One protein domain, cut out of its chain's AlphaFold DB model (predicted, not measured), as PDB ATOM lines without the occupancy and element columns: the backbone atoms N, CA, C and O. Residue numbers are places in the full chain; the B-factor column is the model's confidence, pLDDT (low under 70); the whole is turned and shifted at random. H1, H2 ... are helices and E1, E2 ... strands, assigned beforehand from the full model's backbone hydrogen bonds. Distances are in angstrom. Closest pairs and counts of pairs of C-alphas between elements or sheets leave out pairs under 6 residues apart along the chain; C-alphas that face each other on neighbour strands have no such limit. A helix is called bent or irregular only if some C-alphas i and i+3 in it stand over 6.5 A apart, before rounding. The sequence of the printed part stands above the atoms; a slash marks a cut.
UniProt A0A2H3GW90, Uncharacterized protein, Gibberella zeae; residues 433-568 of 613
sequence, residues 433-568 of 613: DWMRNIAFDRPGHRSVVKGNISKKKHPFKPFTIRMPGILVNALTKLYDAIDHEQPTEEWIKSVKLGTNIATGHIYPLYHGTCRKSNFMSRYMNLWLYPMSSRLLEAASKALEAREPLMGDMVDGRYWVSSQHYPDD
ATOM      1  N   ASP A 433     216.900 200.906 219.678       73.00
ATOM      2  CA  ASP A 433     217.618 201.454 218.530       73.00
ATOM      3  C   ASP A 433     217.214 200.776 217.213       73.00
ATOM      4  O   ASP A 433     217.340 201.385 216.149       73.00
ATOM      5  N   TRP A 434     216.684 199.550 217.275       75.75
ATOM      6  CA  TRP A 434     216.401 198.676 216.132       75.75
ATOM      7  C   TRP A 434     214.906 198.518 215.865       75.75
ATOM      8  O   TRP A 434     214.520 197.987 214.831       75.75
ATOM      9  N   MET A 435     214.054 198.981 216.774       81.56
ATOM     10  CA  MET A 435     212.606 198.918 216.617       81.56
ATOM     11  C   MET A 435     212.080 200.165 215.917       81.56
ATOM     12  O   MET A 435     212.400 201.296 216.293       81.56
ATOM     13  N   ARG A 436     211.259 199.975 214.885       84.00
ATOM     14  CA  ARG A 436     210.581 201.050 214.152       84.00
ATOM     15  C   ARG A 436     209.134 200.662 213.892       84.00
ATOM     16  O   ARG A 436     208.870 199.534 213.500       84.00
ATOM     17  N   ASN A 437     208.222 201.616 214.037       87.50
ATOM     18  CA  ASN A 437     206.858 201.465 213.539       87.50
ATOM     19  C   ASN A 437     206.867 201.813 212.049       87.50
ATOM     20  O   ASN A 437     207.051 202.979 211.696       87.50
ATOM     21  N   ILE A 438     206.735 200.807 211.185       89.75
ATOM     22  CA  ILE A 438     206.793 200.985 209.728       89.75
ATOM     23  C   ILE A 438     205.468 200.587 209.085       89.75
ATOM     24  O   ILE A 438     204.839 199.615 209.501       89.75
ATOM     25  N   ALA A 439     205.066 201.350 208.070       92.38
ATOM     26  CA  ALA A 439     203.966 200.997 207.182       92.38
ATOM     27  C   ALA A 439     204.490 200.150 206.015       92.38
ATOM     28  O   ALA A 439     205.625 200.339 205.555       92.38
ATOM     29  N   PHE A 440     203.667 199.217 205.540       93.50
ATOM     30  CA  PHE A 440     203.972 198.304 204.434       93.50
ATOM     31  C   PHE A 440     203.155 198.679 203.192       93.50
ATOM     32  O   PHE A 440     202.397 197.878 202.648       93.50
ATOM     33  N   ASP A 441     203.331 199.920 202.756       91.94
ATOM     34  CA  ASP A 441     202.537 200.621 201.743       91.94
ATOM     35  C   ASP A 441     202.858 200.237 200.287       91.94
ATOM     36  O   ASP A 441     202.085 200.517 199.370       91.94
ATOM     37  N   ARG A 442     203.992 199.573 200.031       89.00
ATOM     38  CA  ARG A 442     204.413 199.223 198.665       89.00
ATOM     39  C   ARG A 442     203.740 197.953 198.139       89.00
ATOM     40  O   ARG A 442     203.408 197.062 198.926       89.00
ATOM     41  N   PRO A 443     203.682 197.772 196.799       84.56
ATOM     42  CA  PRO A 443     203.129 196.570 196.183       84.56
ATOM     43  C   PRO A 443     203.697 195.283 196.785       84.56
ATOM     44  O   PRO A 443     204.922 195.109 196.859       84.56
ATOM     45  N   GLY A 444     202.802 194.382 197.193       84.25
ATOM     46  CA  GLY A 444     203.146 193.132 197.869       84.25
ATOM     47  C   GLY A 444     203.417 193.266 199.371       84.25
ATOM     48  O   GLY A 444     204.127 192.409 199.902       84.25
ATOM     49  N   HIS A 445     202.873 194.298 200.029       89.31
ATOM     50  CA  HIS A 445     203.004 194.566 201.467       89.31
ATOM     51  C   HIS A 445     204.471 194.729 201.883       89.31
ATOM     52  O   HIS A 445     204.999 193.998 202.727       89.31
ATOM     53  N   ARG A 446     205.177 195.639 201.204       88.94
ATOM     54  CA  ARG A 446     206.619 195.873 201.388       88.94
ATOM     55  C   ARG A 446     206.886 197.248 201.989       88.94
ATOM     56  O   ARG A 446     206.173 198.199 201.703       88.94
ATOM     57  N   SER A 447     207.972 197.355 202.747       88.69
ATOM     58  CA  SER A 447     208.486 198.613 203.290       88.69
ATOM     59  C   SER A 447     209.988 198.722 203.045       88.69
ATOM     60  O   SER A 447     210.697 197.714 203.098       88.69
ATOM     61  N   VAL A 448     210.492 199.924 202.752       84.06
ATOM     62  CA  VAL A 448     211.928 200.160 202.515       84.06
ATOM     63  C   VAL A 448     212.536 200.855 203.721       84.06
ATOM     64  O   VAL A 448     212.208 202.003 204.018       84.06
ATOM     65  N   VAL A 449     213.489 200.190 204.368       82.69
ATOM     66  CA  VAL A 449     214.274 200.762 205.460       82.69
ATOM     67  C   VAL A 449     215.354 201.646 204.845       82.69
ATOM     68  O   VAL A 449     216.249 201.151 204.163       82.69
ATOM     69  N   LYS A 450     215.246 202.965 205.048       73.62
ATOM     70  CA  LYS A 450     216.151 203.980 204.469       73.62
ATOM     71  C   LYS A 450     217.129 204.605 205.477       73.62
ATOM     72  O   LYS A 450     218.054 205.290 205.055       73.62
ATOM     73  N   GLY A 451     216.925 204.395 206.779       67.06
ATOM     74  CA  GLY A 451     217.693 205.043 207.848       67.06
ATOM     75  C   GLY A 451     218.672 204.105 208.554       67.06
ATOM     76  O   GLY A 451     218.360 202.940 208.788       67.06
ATOM     77  N   ASN A 452     219.837 204.639 208.930       60.97
ATOM     78  CA  ASN A 452     220.855 203.919 209.696       60.97
ATOM     79  C   ASN A 452     220.360 203.580 211.119       60.97
ATOM     80  O   ASN A 452     219.638 204.356 211.744       60.97
ATOM     81  N   ILE A 453     220.782 202.425 211.636       61.56
ATOM     82  CA  ILE A 453     220.410 201.864 212.947       61.56
ATOM     83  C   ILE A 453     221.360 202.350 214.067       61.56
ATOM     84  O   ILE A 453     221.290 201.913 215.209       61.56
ATOM     85  N   SER A 454     222.261 203.297 213.800       55.66
ATOM     86  CA  SER A 454     223.248 203.723 214.795       55.66
ATOM     87  C   SER A 454     223.626 205.196 214.677       55.66
ATOM     88  O   SER A 454     223.701 205.744 213.580       55.66
ATOM     89  N   LYS A 455     224.014 205.803 215.809       52.56
ATOM     90  CA  LYS A 455     224.789 207.059 215.873       52.56
ATOM     91  C   LYS A 455     226.201 206.940 215.248       52.56
ATOM     92  O   LYS A 455     226.988 207.879 215.345       52.56
ATOM     93  N   LYS A 456     226.571 205.799 214.648       51.22
ATOM     94  CA  LYS A 456     227.892 205.559 214.042       51.22
ATOM     95  C   LYS A 456     227.909 205.801 212.527       51.22
ATOM     96  O   LYS A 456     227.025 205.362 211.796       51.22
ATOM     97  N   LYS A 457     228.987 206.452 212.071       50.97
ATOM     98  CA  LYS A 457     229.274 206.940 210.705       50.97
ATOM     99  C   LYS A 457     229.573 205.838 209.661       50.97
ATOM    100  O   LYS A 457     230.539 205.959 208.916       50.97
ATOM    101  N   HIS A 458     228.801 204.755 209.601       53.47
ATOM    102  CA  HIS A 458     228.932 203.774 208.509       53.47
ATOM    103  C   HIS A 458     227.910 204.047 207.393       53.47
ATOM    104  O   HIS A 458     226.784 204.445 207.699       53.47
ATOM    105  N   PRO A 459     228.273 203.840 206.111       59.09
ATOM    106  CA  PRO A 459     227.347 204.017 204.998       59.09
ATOM    107  C   PRO A 459     226.231 202.966 205.065       59.09
ATOM    108  O   PRO A 459     226.482 201.763 205.028       59.09
ATOM    109  N   PHE A 460     224.988 203.431 205.189       65.81
ATOM    110  CA  PHE A 460     223.796 202.589 205.249       65.81
ATOM    111  C   PHE A 460     223.268 202.308 203.837       65.81
ATOM    112  O   PHE A 460     223.047 203.239 203.062       65.81
ATOM    113  N   LYS A 461     223.025 201.033 203.510       72.06
ATOM    114  CA  LYS A 461     222.380 200.634 202.254       72.06
ATOM    115  C   LYS A 461     220.907 200.302 202.512       72.06
ATOM    116  O   LYS A 461     220.645 199.390 203.297       72.06
ATOM    117  N   PRO A 462     219.954 200.974 201.843       74.56
ATOM    118  CA  PRO A 462     218.543 200.651 201.989       74.56
ATOM    119  C   PRO A 462     218.220 199.204 201.611       74.56
ATOM    120  O   PRO A 462     218.745 198.672 200.631       74.56
ATOM    121  N   PHE A 463     217.316 198.585 202.365       77.44
ATOM    122  CA  PHE A 463     216.810 197.233 202.117       77.44
ATOM    123  C   PHE A 463     215.296 197.180 202.336       77.44
ATOM    124  O   PHE A 463     214.690 198.129 202.829       77.44
ATOM    125  N   THR A 464     214.662 196.090 201.902       81.06
ATOM    126  CA  THR A 464     213.199 195.940 201.934       81.06
ATOM    127  C   THR A 464     212.790 194.841 202.901       81.06
ATOM    128  O   THR A 464     213.347 193.747 202.845       81.06
ATOM    129  N   ILE A 465     211.786 195.117 203.729       83.19
ATOM    130  CA  ILE A 465     211.102 194.136 204.577       83.19
ATOM    131  C   ILE A 465     209.719 193.888 203.973       83.19
ATOM    132  O   ILE A 465     209.092 194.805 203.435       83.19
ATOM    133  N   ARG A 466     209.246 192.642 204.023       87.81
ATOM    134  CA  ARG A 466     207.926 192.248 203.526       87.81
ATOM    135  C   ARG A 466     207.089 191.688 204.666       87.81
ATOM    136  O   ARG A 466     207.577 190.839 205.406       87.81
ATOM    137  N   MET A 467     205.831 192.108 204.744       88.75
ATOM    138  CA  MET A 467     204.865 191.520 205.665       88.75
ATOM    139  C   MET A 467     204.572 190.058 205.268       88.75
ATOM    140  O   MET A 467     204.253 189.798 204.100       88.75
ATOM    141  N   PRO A 468     204.684 189.085 206.193       84.94
ATOM    142  CA  PRO A 468     204.291 187.703 205.940       84.94
ATOM    143  C   PRO A 468     202.807 187.600 205.570       84.94
ATOM    144  O   PRO A 468     201.969 188.257 206.175       84.94
ATOM    145  N   GLY A 469     202.467 186.720 204.625       83.44
ATOM    146  CA  GLY A 469     201.076 186.491 204.212       83.44
ATOM    147  C   GLY A 469     200.156 186.031 205.351       83.44
ATOM    148  O   GLY A 469     199.001 186.428 205.379       83.44
ATOM    149  N   ILE A 470     200.674 185.271 206.329       80.69
ATOM    150  CA  ILE A 470     199.928 184.923 207.556       80.69
ATOM    151  C   ILE A 470     199.440 186.182 208.266       80.69
ATOM    152  O   ILE A 470     198.284 186.255 208.667       80.69
ATOM    153  N   LEU A 471     200.324 187.168 208.408       85.69
ATOM    154  CA  LEU A 471     200.016 188.397 209.116       85.69
ATOM    155  C   LEU A 471     199.018 189.257 208.332       85.69
ATOM    156  O   LEU A 471     198.082 189.777 208.925       85.69
ATOM    157  N   VAL A 472     199.156 189.329 207.003       88.62
ATOM    158  CA  VAL A 472     198.160 189.982 206.135       88.62
ATOM    159  C   VAL A 472     196.783 189.343 206.325       88.62
ATOM    160  O   VAL A 472     195.810 190.052 206.562       88.62
ATOM    161  N   ASN A 473     196.701 188.010 206.298       86.31
ATOM    162  CA  ASN A 473     195.441 187.290 206.483       86.31
ATOM    163  C   ASN A 473     194.851 187.500 207.884       86.31
ATOM    164  O   ASN A 473     193.640 187.632 208.013       86.31
ATOM    165  N   ALA A 474     195.685 187.520 208.926       87.25
ATOM    166  CA  ALA A 474     195.233 187.761 210.295       87.25
ATOM    167  C   ALA A 474     194.658 189.176 210.455       87.25
ATOM    168  O   ALA A 474     193.571 189.331 210.999       87.25
ATOM    169  N   LEU A 475     195.346 190.191 209.922       91.44
ATOM    170  CA  LEU A 475     194.857 191.571 209.917       91.44
ATOM    171  C   LEU A 475     193.575 191.719 209.089       91.44
ATOM    172  O   LEU A 475     192.659 192.399 209.528       91.44
ATOM    173  N   THR A 476     193.493 191.038 207.941       90.75
ATOM    174  CA  THR A 476     192.286 191.005 207.095       90.75
ATOM    175  C   THR A 476     191.098 190.461 207.883       90.75
ATOM    176  O   THR A 476     190.091 191.140 208.006       90.75
ATOM    177  N   LYS A 477     191.251 189.286 208.508       88.50
ATOM    178  CA  LYS A 477     190.197 188.672 209.329       88.50
ATOM    179  C   LYS A 477     189.744 189.567 210.482       88.50
ATOM    180  O   LYS A 477     188.557 189.627 210.753       88.50
ATOM    181  N   LEU A 478     190.681 190.225 211.167       89.31
ATOM    182  CA  LEU A 478     190.356 191.110 212.288       89.31
ATOM    183  C   LEU A 478     189.604 192.357 211.831       89.31
ATOM    184  O   LEU A 478     188.659 192.770 212.489       89.31
ATOM    185  N   TYR A 479     190.025 192.956 210.718       92.06
ATOM    186  CA  TYR A 479     189.370 194.148 210.198       92.06
ATOM    187  C   TYR A 479     188.000 193.821 209.613       92.06
ATOM    188  O   TYR A 479     187.040 194.491 209.946       92.06
ATOM    189  N   ASP A 480     187.873 192.735 208.850       90.88
ATOM    190  CA  ASP A 480     186.599 192.299 208.264       90.88
ATOM    191  C   ASP A 480     185.584 191.790 209.304       90.88
ATOM    192  O   ASP A 480     184.413 191.625 208.977       90.88
ATOM    193  N   ALA A 481     186.010 191.545 210.549       88.19
ATOM    194  CA  ALA A 481     185.118 191.190 211.653       88.19
ATOM    195  C   ALA A 481     184.362 192.395 212.242       88.19
ATOM    196  O   ALA A 481     183.484 192.210 213.082       88.19
ATOM    197  N   ILE A 482     184.710 193.622 211.846       90.31
ATOM    198  CA  ILE A 482     184.069 194.853 212.315       90.31
ATOM    199  C   ILE A 482     183.500 195.645 211.140       90.31
ATOM    200  O   ILE A 482     183.993 195.546 210.022       90.31
ATOM    201  N   ASP A 483     182.514 196.499 211.402       87.44
ATOM    202  CA  ASP A 483     182.049 197.449 210.392       87.44
ATOM    203  C   ASP A 483     183.152 198.474 210.090       87.44
ATOM    204  O   ASP A 483     183.667 199.155 210.992       87.44
ATOM    205  N   HIS A 484     183.528 198.586 208.814       86.62
ATOM    206  CA  HIS A 484     184.568 199.492 208.335       86.62
ATOM    207  C   HIS A 484     184.201 200.168 207.008       86.62
ATOM    208  O   HIS A 484     183.539 199.591 206.153       86.62
ATOM    209  N   GLU A 485     184.620 201.428 206.859       84.50
ATOM    210  CA  GLU A 485     184.360 202.242 205.660       84.50
ATOM    211  C   GLU A 485     185.507 202.171 204.641       84.50
ATOM    212  O   GLU A 485     185.297 202.324 203.438       84.50
ATOM    213  N   GLN A 486     186.740 201.961 205.114       91.44
ATOM    214  CA  GLN A 486     187.928 201.897 204.269       91.44
ATOM    215  C   GLN A 486     188.132 200.466 203.753       91.44
ATOM    216  O   GLN A 486     188.094 199.542 204.555       91.44
ATOM    217  N   PRO A 487     188.470 200.242 202.470       93.44
ATOM    218  CA  PRO A 487     188.813 198.907 201.989       93.44
ATOM    219  C   PRO A 487     189.963 198.272 202.787       93.44
ATOM    220  O   PRO A 487     191.002 198.897 203.011       93.44
ATOM    221  N   THR A 488     189.829 196.992 203.134       92.50
ATOM    222  CA  THR A 488     190.776 196.251 203.988       92.50
ATOM    223  C   THR A 488     192.221 196.323 203.492       92.50
ATOM    224  O   THR A 488     193.150 196.497 204.281       92.50
ATOM    225  N   GLU A 489     192.445 196.267 202.176       90.56
ATOM    226  CA  GLU A 489     193.790 196.389 201.598       90.56
ATOM    227  C   GLU A 489     194.410 197.779 201.831       90.56
ATOM    228  O   GLU A 489     195.613 197.896 202.085       90.56
ATOM    229  N   GLU A 490     193.611 198.843 201.746       92.00
ATOM    230  CA  GLU A 490     194.078 200.207 201.995       92.00
ATOM    231  C   GLU A 490     194.358 200.428 203.478       92.00
ATOM    232  O   GLU A 490     195.394 201.001 203.836       92.00
ATOM    233  N   TRP A 491     193.493 199.891 204.341       92.88
ATOM    234  CA  TRP A 491     193.706 199.925 205.778       92.88
ATOM    235  C   TRP A 491     195.011 199.211 206.159       92.88
ATOM    236  O   TRP A 491     195.863 199.812 206.816       92.88
ATOM    237  N   ILE A 492     195.262 197.994 205.659       93.12
ATOM    238  CA  ILE A 492     196.504 197.248 205.938       93.12
ATOM    239  C   ILE A 492     197.753 198.034 205.504       93.12
ATOM    240  O   ILE A 492     198.767 198.025 206.209       93.12
ATOM    241  N   LYS A 493     197.705 198.739 204.366       92.50
ATOM    242  CA  LYS A 493     198.808 199.604 203.906       92.50
ATOM    243  C   LYS A 493     199.027 200.804 204.829       92.50
ATOM    244  O   LYS A 493     200.164 201.260 204.956       92.50
ATOM    245  N   SER A 494     197.968 201.302 205.468       91.12
ATOM    246  CA  SER A 494     198.024 202.442 206.392       91.12
ATOM    247  C   SER A 494     198.610 202.085 207.767       91.12
ATOM    248  O   SER A 494     199.212 202.931 208.437       91.12
ATOM    249  N   VAL A 495     198.472 200.822 208.179       90.94
ATOM    250  CA  VAL A 495     198.845 200.354 209.514       90.94
ATOM    251  C   VAL A 495     200.364 200.362 209.715       90.94
ATOM    252  O   VAL A 495     201.137 199.806 208.932       90.94
ATOM    253  N   LYS A 496     200.805 200.960 210.828       91.00
ATOM    254  CA  LYS A 496     202.207 200.946 211.258       91.00
ATOM    255  C   LYS A 496     202.426 199.852 212.296       91.00
ATOM    256  O   LYS A 496     201.886 199.926 213.397       91.00
ATOM    257  N   LEU A 497     203.264 198.874 211.963       91.31
ATOM    258  CA  LEU A 497     203.569 197.745 212.844       91.31
ATOM    259  C   LEU A 497     204.970 197.876 213.436       91.31
ATOM    260  O   LEU A 497     205.919 198.264 212.741       91.31
ATOM    261  N   GLY A 498     205.103 197.514 214.711       88.44
ATOM    262  CA  GLY A 498     206.393 197.444 215.382       88.44
ATOM    263  C   GLY A 498     207.283 196.422 214.685       88.44
ATOM    264  O   GLY A 498     206.961 195.246 214.631       88.44
ATOM    265  N   THR A 499     208.399 196.860 214.118       88.00
ATOM    266  CA  THR A 499     209.301 196.008 213.339       88.00
ATOM    267  C   THR A 499     210.719 196.162 213.850       88.00
ATOM    268  O   THR A 499     211.236 197.278 213.943       88.00
ATOM    269  N   ASN A 500     211.372 195.039 214.139       84.38
ATOM    270  CA  ASN A 500     212.807 195.018 214.356       84.38
ATOM    271  C   ASN A 500     213.485 195.082 212.985       84.38
ATOM    272  O   ASN A 500     213.496 194.106 212.241       84.38
ATOM    273  N   ILE A 501     214.032 196.239 212.622       80.06
ATOM    274  CA  ILE A 501     214.629 196.435 211.297       80.06
ATOM    275  C   ILE A 501     215.981 195.729 211.143       80.06
ATOM    276  O   ILE A 501     216.433 195.565 210.016       80.06
ATOM    277  N   ALA A 502     216.610 195.269 212.229       73.38
ATOM    278  CA  ALA A 502     217.822 194.455 212.145       73.38
ATOM    279  C   ALA A 502     217.504 192.993 211.783       73.38
ATOM    280  O   ALA A 502     218.175 192.422 210.928       73.38
ATOM    281  N   THR A 503     216.470 192.403 212.395       73.75
ATOM    282  CA  THR A 503     216.088 190.996 212.153       73.75
ATOM    283  C   THR A 503     215.029 190.828 211.064       73.75
ATOM    284  O   THR A 503     214.928 189.769 210.454       73.75
ATOM    285  N   GLY A 504     214.237 191.867 210.795       79.38
ATOM    286  CA  GLY A 504     213.077 191.815 209.907       79.38
ATOM    287  C   GLY A 504     211.806 191.263 210.562       79.38
ATOM    288  O   GLY A 504     210.793 191.145 209.873       79.38
ATOM    289  N   HIS A 505     211.831 190.935 211.859       84.94
ATOM    290  CA  HIS A 505     210.647 190.465 212.583       84.94
ATOM    291  C   HIS A 505     209.639 191.594 212.799       84.94
ATOM    292  O   HIS A 505     210.010 192.724 213.132       84.94
ATOM    293  N   ILE A 506     208.362 191.264 212.621       88.75
ATOM    294  CA  ILE A 506     207.231 192.183 212.741       88.75
ATOM    295  C   ILE A 506     206.392 191.724 213.929       88.75
ATOM    296  O   ILE A 506     205.940 190.584 213.954       88.75
ATOM    297  N   TYR A 507     206.169 192.628 214.877       88.00
ATOM    298  CA  TYR A 507     205.402 192.429 216.101       88.00
ATOM    299  C   TYR A 507     204.165 193.331 216.039       88.00
ATOM    300  O   TYR A 507     204.260 194.532 216.320       88.00
ATOM    301  N   PRO A 508     203.003 192.791 215.627       84.38
ATOM    302  CA  PRO A 508     201.770 193.567 215.535       84.38
ATOM    303  C   PRO A 508     201.330 194.094 216.896       84.38
ATOM    304  O   PRO A 508     200.878 195.230 217.003       84.38
ATOM    305  N   LEU A 509     201.514 193.284 217.936       80.88
ATOM    306  CA  LEU A 509     201.410 193.690 219.327       80.88
ATOM    307  C   LEU A 509     202.828 193.793 219.871       80.88
ATOM    308  O   LEU A 509     203.565 192.809 219.892       80.88
ATOM    309  N   TYR A 510     203.229 194.997 220.263       74.31
ATOM    310  CA  TYR A 510     204.573 195.242 220.764       74.31
ATOM    311  C   TYR A 510     204.516 195.859 222.156       74.31
ATOM    312  O   TYR A 510     204.234 197.048 222.317       74.31
ATOM    313  N   HIS A 511     204.792 195.036 223.167       66.56
ATOM    314  CA  HIS A 511     204.865 195.469 224.554       66.56
ATOM    315  C   HIS A 511     206.292 195.904 224.920       66.56
ATOM    316  O   HIS A 511     207.270 195.197 224.673       66.56
ATOM    317  N   GLY A 512     206.422 197.092 225.513       65.50
ATOM    318  CA  GLY A 512     207.706 197.659 225.914       65.50
ATOM    319  C   GLY A 512     207.941 197.559 227.417       65.50
ATOM    320  O   GLY A 512     207.298 198.269 228.179       65.50
ATOM    321  N   THR A 513     208.923 196.762 227.839       62.75
ATOM    322  CA  THR A 513     209.239 196.500 229.258       62.75
ATOM    323  C   THR A 513     210.178 197.530 229.913       62.75
ATOM    324  O   THR A 513     210.624 197.331 231.039       62.75
ATOM    325  N   CYS A 514     210.502 198.638 229.233       67.88
ATOM    326  CA  CYS A 514     211.420 199.666 229.752       67.88
ATOM    327  C   CYS A 514     210.687 200.805 230.478       67.88
ATOM    328  O   CYS A 514     209.714 200.585 231.191       67.88
ATOM    329  N   ARG A 515     211.154 202.057 230.311       69.69
ATOM    330  CA  ARG A 515     210.518 203.248 230.893       69.69
ATOM    331  C   ARG A 515     209.018 203.271 230.583       69.69
ATOM    332  O   ARG A 515     208.625 203.420 229.426       69.69
ATOM    333  N   LYS A 516     208.211 203.192 231.643       72.06
ATOM    334  CA  LYS A 516     206.742 203.214 231.590       72.06
ATOM    335  C   LYS A 516     206.150 204.620 231.427       72.06
ATOM    336  O   LYS A 516     204.957 204.738 231.190       72.06
ATOM    337  N   SER A 517     206.973 205.674 231.476       73.44
ATOM    338  CA  SER A 517     206.528 207.080 231.417       73.44
ATOM    339  C   SER A 517     205.663 207.419 230.196       73.44
ATOM    340  O   SER A 517     204.856 208.333 230.263       73.44
ATOM    341  N   ASN A 518     205.813 206.679 229.090       72.06
ATOM    342  CA  ASN A 518     205.093 206.927 227.838       72.06
ATOM    343  C   ASN A 518     204.184 205.747 227.452       72.06
ATOM    344  O   ASN A 518     203.870 205.585 226.274       72.06
ATOM    345  N   PHE A 519     203.822 204.877 228.401       75.56
ATOM    346  CA  PHE A 519     203.046 203.668 228.118       75.56
ATOM    347  C   PHE A 519     201.681 203.994 227.490       75.56
ATOM    348  O   PHE A 519     201.389 203.487 226.411       75.56
ATOM    349  N   MET A 520     200.924 204.927 228.080       76.06
ATOM    350  CA  MET A 520     199.621 205.372 227.558       76.06
ATOM    351  C   MET A 520     199.723 205.941 226.139       76.06
ATOM    352  O   MET A 520     199.056 205.473 225.223       76.06
ATOM    353  N   SER A 521     200.643 206.886 225.918       78.94
ATOM    354  CA  SER A 521     200.867 207.461 224.586       78.94
ATOM    355  C   SER A 521     201.258 206.399 223.550       78.94
ATOM    356  O   SER A 521     200.849 206.474 222.396       78.94
ATOM    357  N   ARG A 522     202.031 205.375 223.930       77.25
ATOM    358  CA  ARG A 522     202.381 204.270 223.023       77.25
ATOM    359  C   ARG A 522     201.190 203.378 222.710       77.25
ATOM    360  O   ARG A 522     201.058 202.990 221.558       77.25
ATOM    361  N   TYR A 523     200.361 203.081 223.707       79.69
ATOM    362  CA  TYR A 523     199.131 202.317 223.525       79.69
ATOM    363  C   TYR A 523     198.188 203.019 222.541       79.69
ATOM    364  O   TYR A 523     197.787 202.410 221.557       79.69
ATOM    365  N   MET A 524     197.968 204.325 222.711       82.19
ATOM    366  CA  MET A 524     197.157 205.142 221.795       82.19
ATOM    367  C   MET A 524     197.721 205.213 220.363       82.19
ATOM    368  O   MET A 524     196.993 205.490 219.417       82.19
ATOM    369  N   ASN A 525     199.021 204.948 220.189       79.81
ATOM    370  CA  ASN A 525     199.684 204.882 218.883       79.81
ATOM    371  C   ASN A 525     199.668 203.475 218.254       79.81
ATOM    372  O   ASN A 525     200.193 203.304 217.149       79.81
ATOM    373  N   LEU A 526     199.145 202.454 218.943       85.12
ATOM    374  CA  LEU A 526     198.992 201.121 218.365       85.12
ATOM    375  C   LEU A 526     197.882 201.132 217.319       85.12
ATOM    376  O   LEU A 526     196.852 201.777 217.476       85.12
ATOM    377  N   TRP A 527     198.075 200.343 216.267       87.56
ATOM    378  CA  TRP A 527     197.120 200.230 215.167       87.56
ATOM    379  C   TRP A 527     195.732 199.741 215.597       87.56
ATOM    380  O   TRP A 527     194.751 200.051 214.930       87.56
ATOM    381  N   LEU A 528     195.656 198.986 216.698       87.62
ATOM    382  CA  LEU A 528     194.408 198.434 217.221       87.62
ATOM    383  C   LEU A 528     193.600 199.453 218.030       87.62
ATOM    384  O   LEU A 528     192.402 199.270 218.191       87.62
ATOM    385  N   TYR A 529     194.228 200.515 218.546       86.62
ATOM    386  CA  TYR A 529     193.567 201.462 219.449       86.62
ATOM    387  C   TYR A 529     192.311 202.116 218.834       86.62
ATOM    388  O   TYR A 529     191.272 202.113 219.484       86.62
ATOM    389  N   PRO A 530     192.311 202.583 217.566       86.50
ATOM    390  CA  PRO A 530     191.113 203.161 216.940       86.50
ATOM    391  C   PRO A 530     189.955 202.173 216.707       86.50
ATOM    392  O   PRO A 530     188.874 202.568 216.270       86.50
ATOM    393  N   MET A 531     190.190 200.880 216.919       87.81
ATOM    394  CA  MET A 531     189.226 199.807 216.675       87.81
ATOM    395  C   MET A 531     189.033 198.890 217.878       87.81
ATOM    396  O   MET A 531     188.313 197.906 217.760       87.81
ATOM    397  N   SER A 532     189.633 199.200 219.029       84.69
ATOM    398  CA  SER A 532     189.594 198.323 220.200       84.69
ATOM    399  C   SER A 532     188.169 198.069 220.677       84.69
ATOM    400  O   SER A 532     187.835 196.923 220.943       84.69
ATOM    401  N   SER A 533     187.315 199.098 220.718       80.00
ATOM    402  CA  SER A 533     185.905 198.951 221.107       80.00
ATOM    403  C   SER A 533     185.135 198.044 220.145       80.00
ATOM    404  O   SER A 533     184.553 197.054 220.571       80.00
ATOM    405  N   ARG A 534     185.216 198.318 218.838       86.25
ATOM    406  CA  ARG A 534     184.544 197.521 217.799       86.25
ATOM    407  C   ARG A 534     185.023 196.069 217.777       86.25
ATOM    408  O   ARG A 534     184.219 195.162 217.606       86.25
ATOM    409  N   LEU A 535     186.324 195.840 217.965       87.19
ATOM    410  CA  LEU A 535     186.886 194.491 218.050       87.19
ATOM    411  C   LEU A 535     186.403 193.752 219.303       87.19
ATOM    412  O   LEU A 535     186.127 192.558 219.220       87.19
ATOM    413  N   LEU A 536     186.291 194.439 220.445       84.31
ATOM    414  CA  LEU A 536     185.721 193.864 221.667       84.31
ATOM    415  C   LEU A 536     184.239 193.517 221.487       84.31
ATOM    416  O   LEU A 536     183.823 192.438 221.889       84.31
ATOM    417  N   GLU A 537     183.467 194.378 220.823       83.12
ATOM    418  CA  GLU A 537     182.062 194.115 220.491       83.12
ATOM    419  C   GLU A 537     181.894 192.920 219.553       83.12
ATOM    420  O   GLU A 537     181.061 192.048 219.803       83.12
ATOM    421  N   ALA A 538     182.703 192.844 218.495       86.25
ATOM    422  CA  ALA A 538     182.711 191.695 217.596       86.25
ATOM    423  C   ALA A 538     183.088 190.404 218.340       86.25
ATOM    424  O   ALA A 538     182.445 189.373 218.148       86.25
ATOM    425  N   ALA A 539     184.079 190.464 219.235       84.31
ATOM    426  CA  ALA A 539     184.465 189.325 220.063       84.31
ATOM    427  C   ALA A 539     183.351 188.899 221.036       84.31
ATOM    428  O   ALA A 539     183.102 187.703 221.161       84.31
ATOM    429  N   SER A 540     182.659 189.845 221.682       81.75
ATOM    430  CA  SER A 540     181.515 189.564 222.569       81.75
ATOM    431  C   SER A 540     180.408 188.833 221.815       81.75
ATOM    432  O   SER A 540     179.995 187.751 222.222       81.75
ATOM    433  N   LYS A 541     180.011 189.358 220.648       83.31
ATOM    434  CA  LYS A 541     178.987 188.745 219.788       83.31
ATOM    435  C   LYS A 541     179.380 187.342 219.325       83.31
ATOM    436  O   LYS A 541     178.551 186.439 219.347       83.31
ATOM    437  N   ALA A 542     180.641 187.141 218.941       83.19
ATOM    438  CA  ALA A 542     181.142 185.828 218.539       83.19
ATOM    439  C   ALA A 542     181.112 184.816 219.702       83.19
ATOM    440  O   ALA A 542     180.786 183.645 219.497       83.19
ATOM    441  N   LEU A 543     181.414 185.259 220.930       81.31
ATOM    442  CA  LEU A 543     181.326 184.429 222.137       81.31
ATOM    443  C   LEU A 543     179.875 184.078 222.491       81.31
ATOM    444  O   LEU A 543     179.591 182.912 222.757       81.31
ATOM    445  N   GLU A 544     178.964 185.053 222.444       80.44
ATOM    446  CA  GLU A 544     177.518 184.855 222.634       80.44
ATOM    447  C   GLU A 544     176.951 183.851 221.618       80.44
ATOM    448  O   GLU A 544     176.246 182.909 221.980       80.44
ATOM    449  N   ALA A 545     177.324 183.998 220.344       82.69
ATOM    450  CA  ALA A 545     176.904 183.118 219.256       82.69
ATOM    451  C   ALA A 545     177.604 181.745 219.252       82.69
ATOM    452  O   ALA A 545     177.282 180.892 218.420       82.69
ATOM    453  N   ARG A 546     178.546 181.507 220.178       82.38
ATOM    454  CA  ARG A 546     179.374 180.290 220.261       82.38
ATOM    455  C   ARG A 546     180.085 179.971 218.949       82.38
ATOM    456  O   ARG A 546     180.193 178.808 218.546       82.38
ATOM    457  N   GLU A 547     180.578 181.007 218.283       85.69
ATOM    458  CA  GLU A 547     181.333 180.838 217.054       85.69
ATOM    459  C   GLU A 547     182.629 180.052 217.321       85.69
ATOM    460  O   GLU A 547     183.314 180.265 218.330       85.69
ATOM    461  N   PRO A 548     183.006 179.128 216.423       84.19
ATOM    462  CA  PRO A 548     184.302 178.478 216.495       84.19
ATOM    463  C   PRO A 548     185.448 179.495 216.416       84.19
ATOM    464  O   PRO A 548     185.487 180.340 215.525       84.19
ATOM    465  N   LEU A 549     186.464 179.335 217.268       75.88
ATOM    466  CA  LEU A 549     187.715 180.104 217.225       75.88
ATOM    467  C   LEU A 549     188.450 179.945 215.881       75.88
ATOM    468  O   LEU A 549     189.273 180.780 215.502       75.88
ATOM    469  N   MET A 550     188.177 178.852 215.163       72.06
ATOM    470  CA  MET A 550     188.678 178.588 213.820       72.06
ATOM    471  C   MET A 550     187.552 178.089 212.918       72.06
ATOM    472  O   MET A 550     186.804 177.193 213.295       72.06
ATOM    473  N   GLY A 551     187.481 178.625 211.695       69.62
ATOM    474  CA  GLY A 551     186.488 178.201 210.698       69.62
ATOM    475  C   GLY A 551     186.698 176.777 210.165       69.62
ATOM    476  O   GLY A 551     185.751 176.161 209.685       69.62
ATOM    477  N   ASP A 552     187.913 176.237 210.288       74.88
ATOM    478  CA  ASP A 552     188.253 174.873 209.884       74.88
ATOM    479  C   ASP A 552     188.346 173.945 211.103       74.88
ATOM    480  O   ASP A 552     188.826 174.337 212.170       74.88
ATOM    481  N   MET A 553     187.950 172.682 210.925       73.94
ATOM    482  CA  MET A 553     188.159 171.648 211.939       73.94
ATOM    483  C   MET A 553     189.651 171.348 212.116       73.94
ATOM    484  O   MET A 553     190.381 171.148 211.144       73.94
ATOM    485  N   VAL A 554     190.078 171.205 213.367       69.69
ATOM    486  CA  VAL A 554     191.400 170.685 213.729       69.69
ATOM    487  C   VAL A 554     191.198 169.307 214.339       69.69
ATOM    488  O   VAL A 554     190.489 169.161 215.331       69.69
ATOM    489  N   ASP A 555     191.765 168.282 213.703       76.19
ATOM    490  CA  ASP A 555     191.618 166.873 214.099       76.19
ATOM    491  C   ASP A 555     190.153 166.423 214.272       76.19
ATOM    492  O   ASP A 555     189.803 165.690 215.198       76.19
ATOM    493  N   GLY A 556     189.283 166.890 213.368       79.81
ATOM    494  CA  GLY A 556     187.851 166.575 213.370       79.81
ATOM    495  C   GLY A 556     187.042 167.298 214.450       79.81
ATOM    496  O   GLY A 556     185.905 166.913 214.704       79.81
ATOM    497  N   ARG A 557     187.613 168.319 215.102       77.31
ATOM    498  CA  ARG A 557     186.956 169.094 216.162       77.31
ATOM    499  C   ARG A 557     186.944 170.578 215.825       77.31
ATOM    500  O   ARG A 557     187.903 171.103 215.258       77.31
ATOM    501  N   TYR A 558     185.874 171.252 216.228       80.56
ATOM    502  CA  TYR A 558     185.847 172.706 216.318       80.56
ATOM    503  C   TYR A 558     186.335 173.126 217.700       80.56
ATOM    504  O   TYR A 558     185.963 172.527 218.708       80.56
ATOM    505  N   TRP A 559     187.179 174.149 217.729       79.81
ATOM    506  CA  TRP A 559     187.613 174.774 218.971       79.81
ATOM    507  C   TRP A 559     186.702 175.960 219.246       79.81
ATOM    508  O   TRP A 559     186.545 176.816 218.381       79.81
ATOM    509  N   VAL A 560     186.111 176.000 220.432       82.06
ATOM    510  CA  VAL A 560     185.268 177.097 220.921       82.06
ATOM    511  C   VAL A 560     185.877 177.648 222.207       82.06
ATOM    512  O   VAL A 560     186.731 176.994 222.814       82.06
ATOM    513  N   SER A 561     185.466 178.847 222.614       77.69
ATOM    514  CA  SER A 561     185.827 179.368 223.934       77.69
ATOM    515  C   SER A 561     185.398 178.385 225.026       77.69
ATOM    516  O   SER A 561     184.296 177.842 224.978       77.69
ATOM    517  N   SER A 562     186.271 178.149 226.009       73.94
ATOM    518  CA  SER A 562     185.937 177.314 227.167       73.94
ATOM    519  C   SER A 562     184.925 177.991 228.091       73.94
ATOM    520  O   SER A 562     184.180 177.299 228.775       73.94
ATOM    521  N   GLN A 563     184.923 179.327 228.113       73.06
ATOM    522  CA  GLN A 563     184.003 180.148 228.893       73.06
ATOM    523  C   GLN A 563     182.876 180.665 227.995       73.06
ATOM    524  O   GLN A 563     183.132 181.101 226.867       73.06
ATOM    525  N   HIS A 564     181.640 180.605 228.493       72.25
ATOM    526  CA  HIS A 564     180.430 181.052 227.793       72.25
ATOM    527  C   HIS A 564     180.051 182.451 228.253       72.25
ATOM    528  O   HIS A 564     179.993 182.662 229.459       72.25
ATOM    529  N   TYR A 565     179.755 183.364 227.326       75.00
ATOM    530  CA  TYR A 565     179.236 184.685 227.684       75.00
ATOM    531  C   TYR A 565     177.943 184.535 228.505       75.00
ATOM    532  O   TYR A 565     177.117 183.719 228.108       75.00
ATOM    533  N   PRO A 566     177.743 185.236 229.635       75.00
ATOM    534  CA  PRO A 566     176.594 184.974 230.504       75.00
ATOM    535  C   PRO A 566     175.257 185.081 229.757       75.00
ATOM    536  O   PRO A 566     175.041 186.040 229.017       75.00
ATOM    537  N   ASP A 567     174.367 184.104 229.967       65.50
ATOM    538  CA  ASP A 567     173.002 184.144 229.436       65.50
ATOM    539  C   ASP A 567     172.222 185.252 230.173       65.50
ATOM    540  O   ASP A 567     172.169 185.291 231.401       65.50
ATOM    541  N   ASP A 568     171.704 186.199 229.400       56.91
ATOM    542  CA  ASP A 568     171.240 187.532 229.798       56.91
ATOM    543  C   ASP A 568     170.112 187.530 230.865       56.91
ATOM    544  O   ASP A 568     169.007 187.054 230.602       56.91
TER     545      ASP A 568
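Overview. This is residues 433 to 568 of the 613 residues of an uncharacterized protein of Gibberella zeae (UniProt A0A2H3GW90). A loose, elongated model with two small two-stranded sheets toward one end, the helices H1 and H2 beside them, and the long helix H4 leading away to a tail with no named element at the other end. The hairpin of E2 and E3 runs out into the loop of residues 450 to 462 at the first end, and H3 lies off to one side, where residues 513 to 518 stand free. The printed part has 136 residues, in the order E1, E2, E3, H1, H2, E4, H3, H4; both sheets, E1 with E4 and E2 with E3, are antiparallel. The class is mixed, helices and strands, with under half of the residues, 62, in named elements. The whole is loose, with a radius of gyration of the C-alphas of 18.4 A and spans of 63 by 36 by 34 A.

Arrangement. E1, residues 435 to 439, is the antiparallel neighbour of E4, residues 496 to 500, at 143 degrees; N 436 and O 499 are within hydrogen-bond range at 2.9 A, as are N 499 and O 436 at 2.8 A. Residues 498 to 499 of E4 also pair, antiparallel, with residues 506 to 507. E2, residues 446 to 449, and E3, residues 463 to 466, form a hairpin at 148 degrees, with N 449 and O 463 at 2.8 A. The closest C-alphas of E1 and E2, those of Ala 439 and Ser 447, are 6.4 A apart; E2 and E4 are apart. H1, residues 469 to 480, touches H2, residues 488 to 494, at a steep tilt of 69 degrees, only just short of about perpendicular, opposite ways; their closest C-alphas, Thr 476 and Thr 488, are 6.3 A apart. H4, residues 529 to 544, is close to H1 but not clearly touching, about perpendicular at 78 degrees, with the C-alphas of Leu 478 and Leu 535 closest at 7.5 A. H3, residues 516 to 524, touches no helix; its closest C-alpha pair with H4, Tyr 523 and Tyr 529, is 7.0 A apart. Every O i to N i+4 pair is within hydrogen-bond range in H1 and H2, but 3 of 5 are in H3 and 10 of 12 in H4.

Along the chain. E1 begins at C-alpha 435, (212.606, 198.918, 216.617), and is 13.0 A long; E4 is 12.5 A, E3 10.3 A and E2 10.0 A. H1 is 16.1 A long, H2 9.8 A and H3 13.8 A. H4 is 23.3 A long and ends at C-alpha 544, (177.518, 184.855, 222.634). H3 and H4 are irregular: C-alphas 517 and 520 are 8.1 A apart, and C-alphas 530 and 533 are 7.9 A apart.

Size, cuts and confidence. The two C-alphas farthest apart, those of Lys 457 and Asp 568, are 64.1 A apart. The printed part has no cut. The links from E2 to E3, 13 residues, and from E4 to H3, 15 residues, are long. The mean pLDDT of the printed part is 80.5; residues 451 to 460, 511 to 515, 551, 554 and 567 to 568 are under 70.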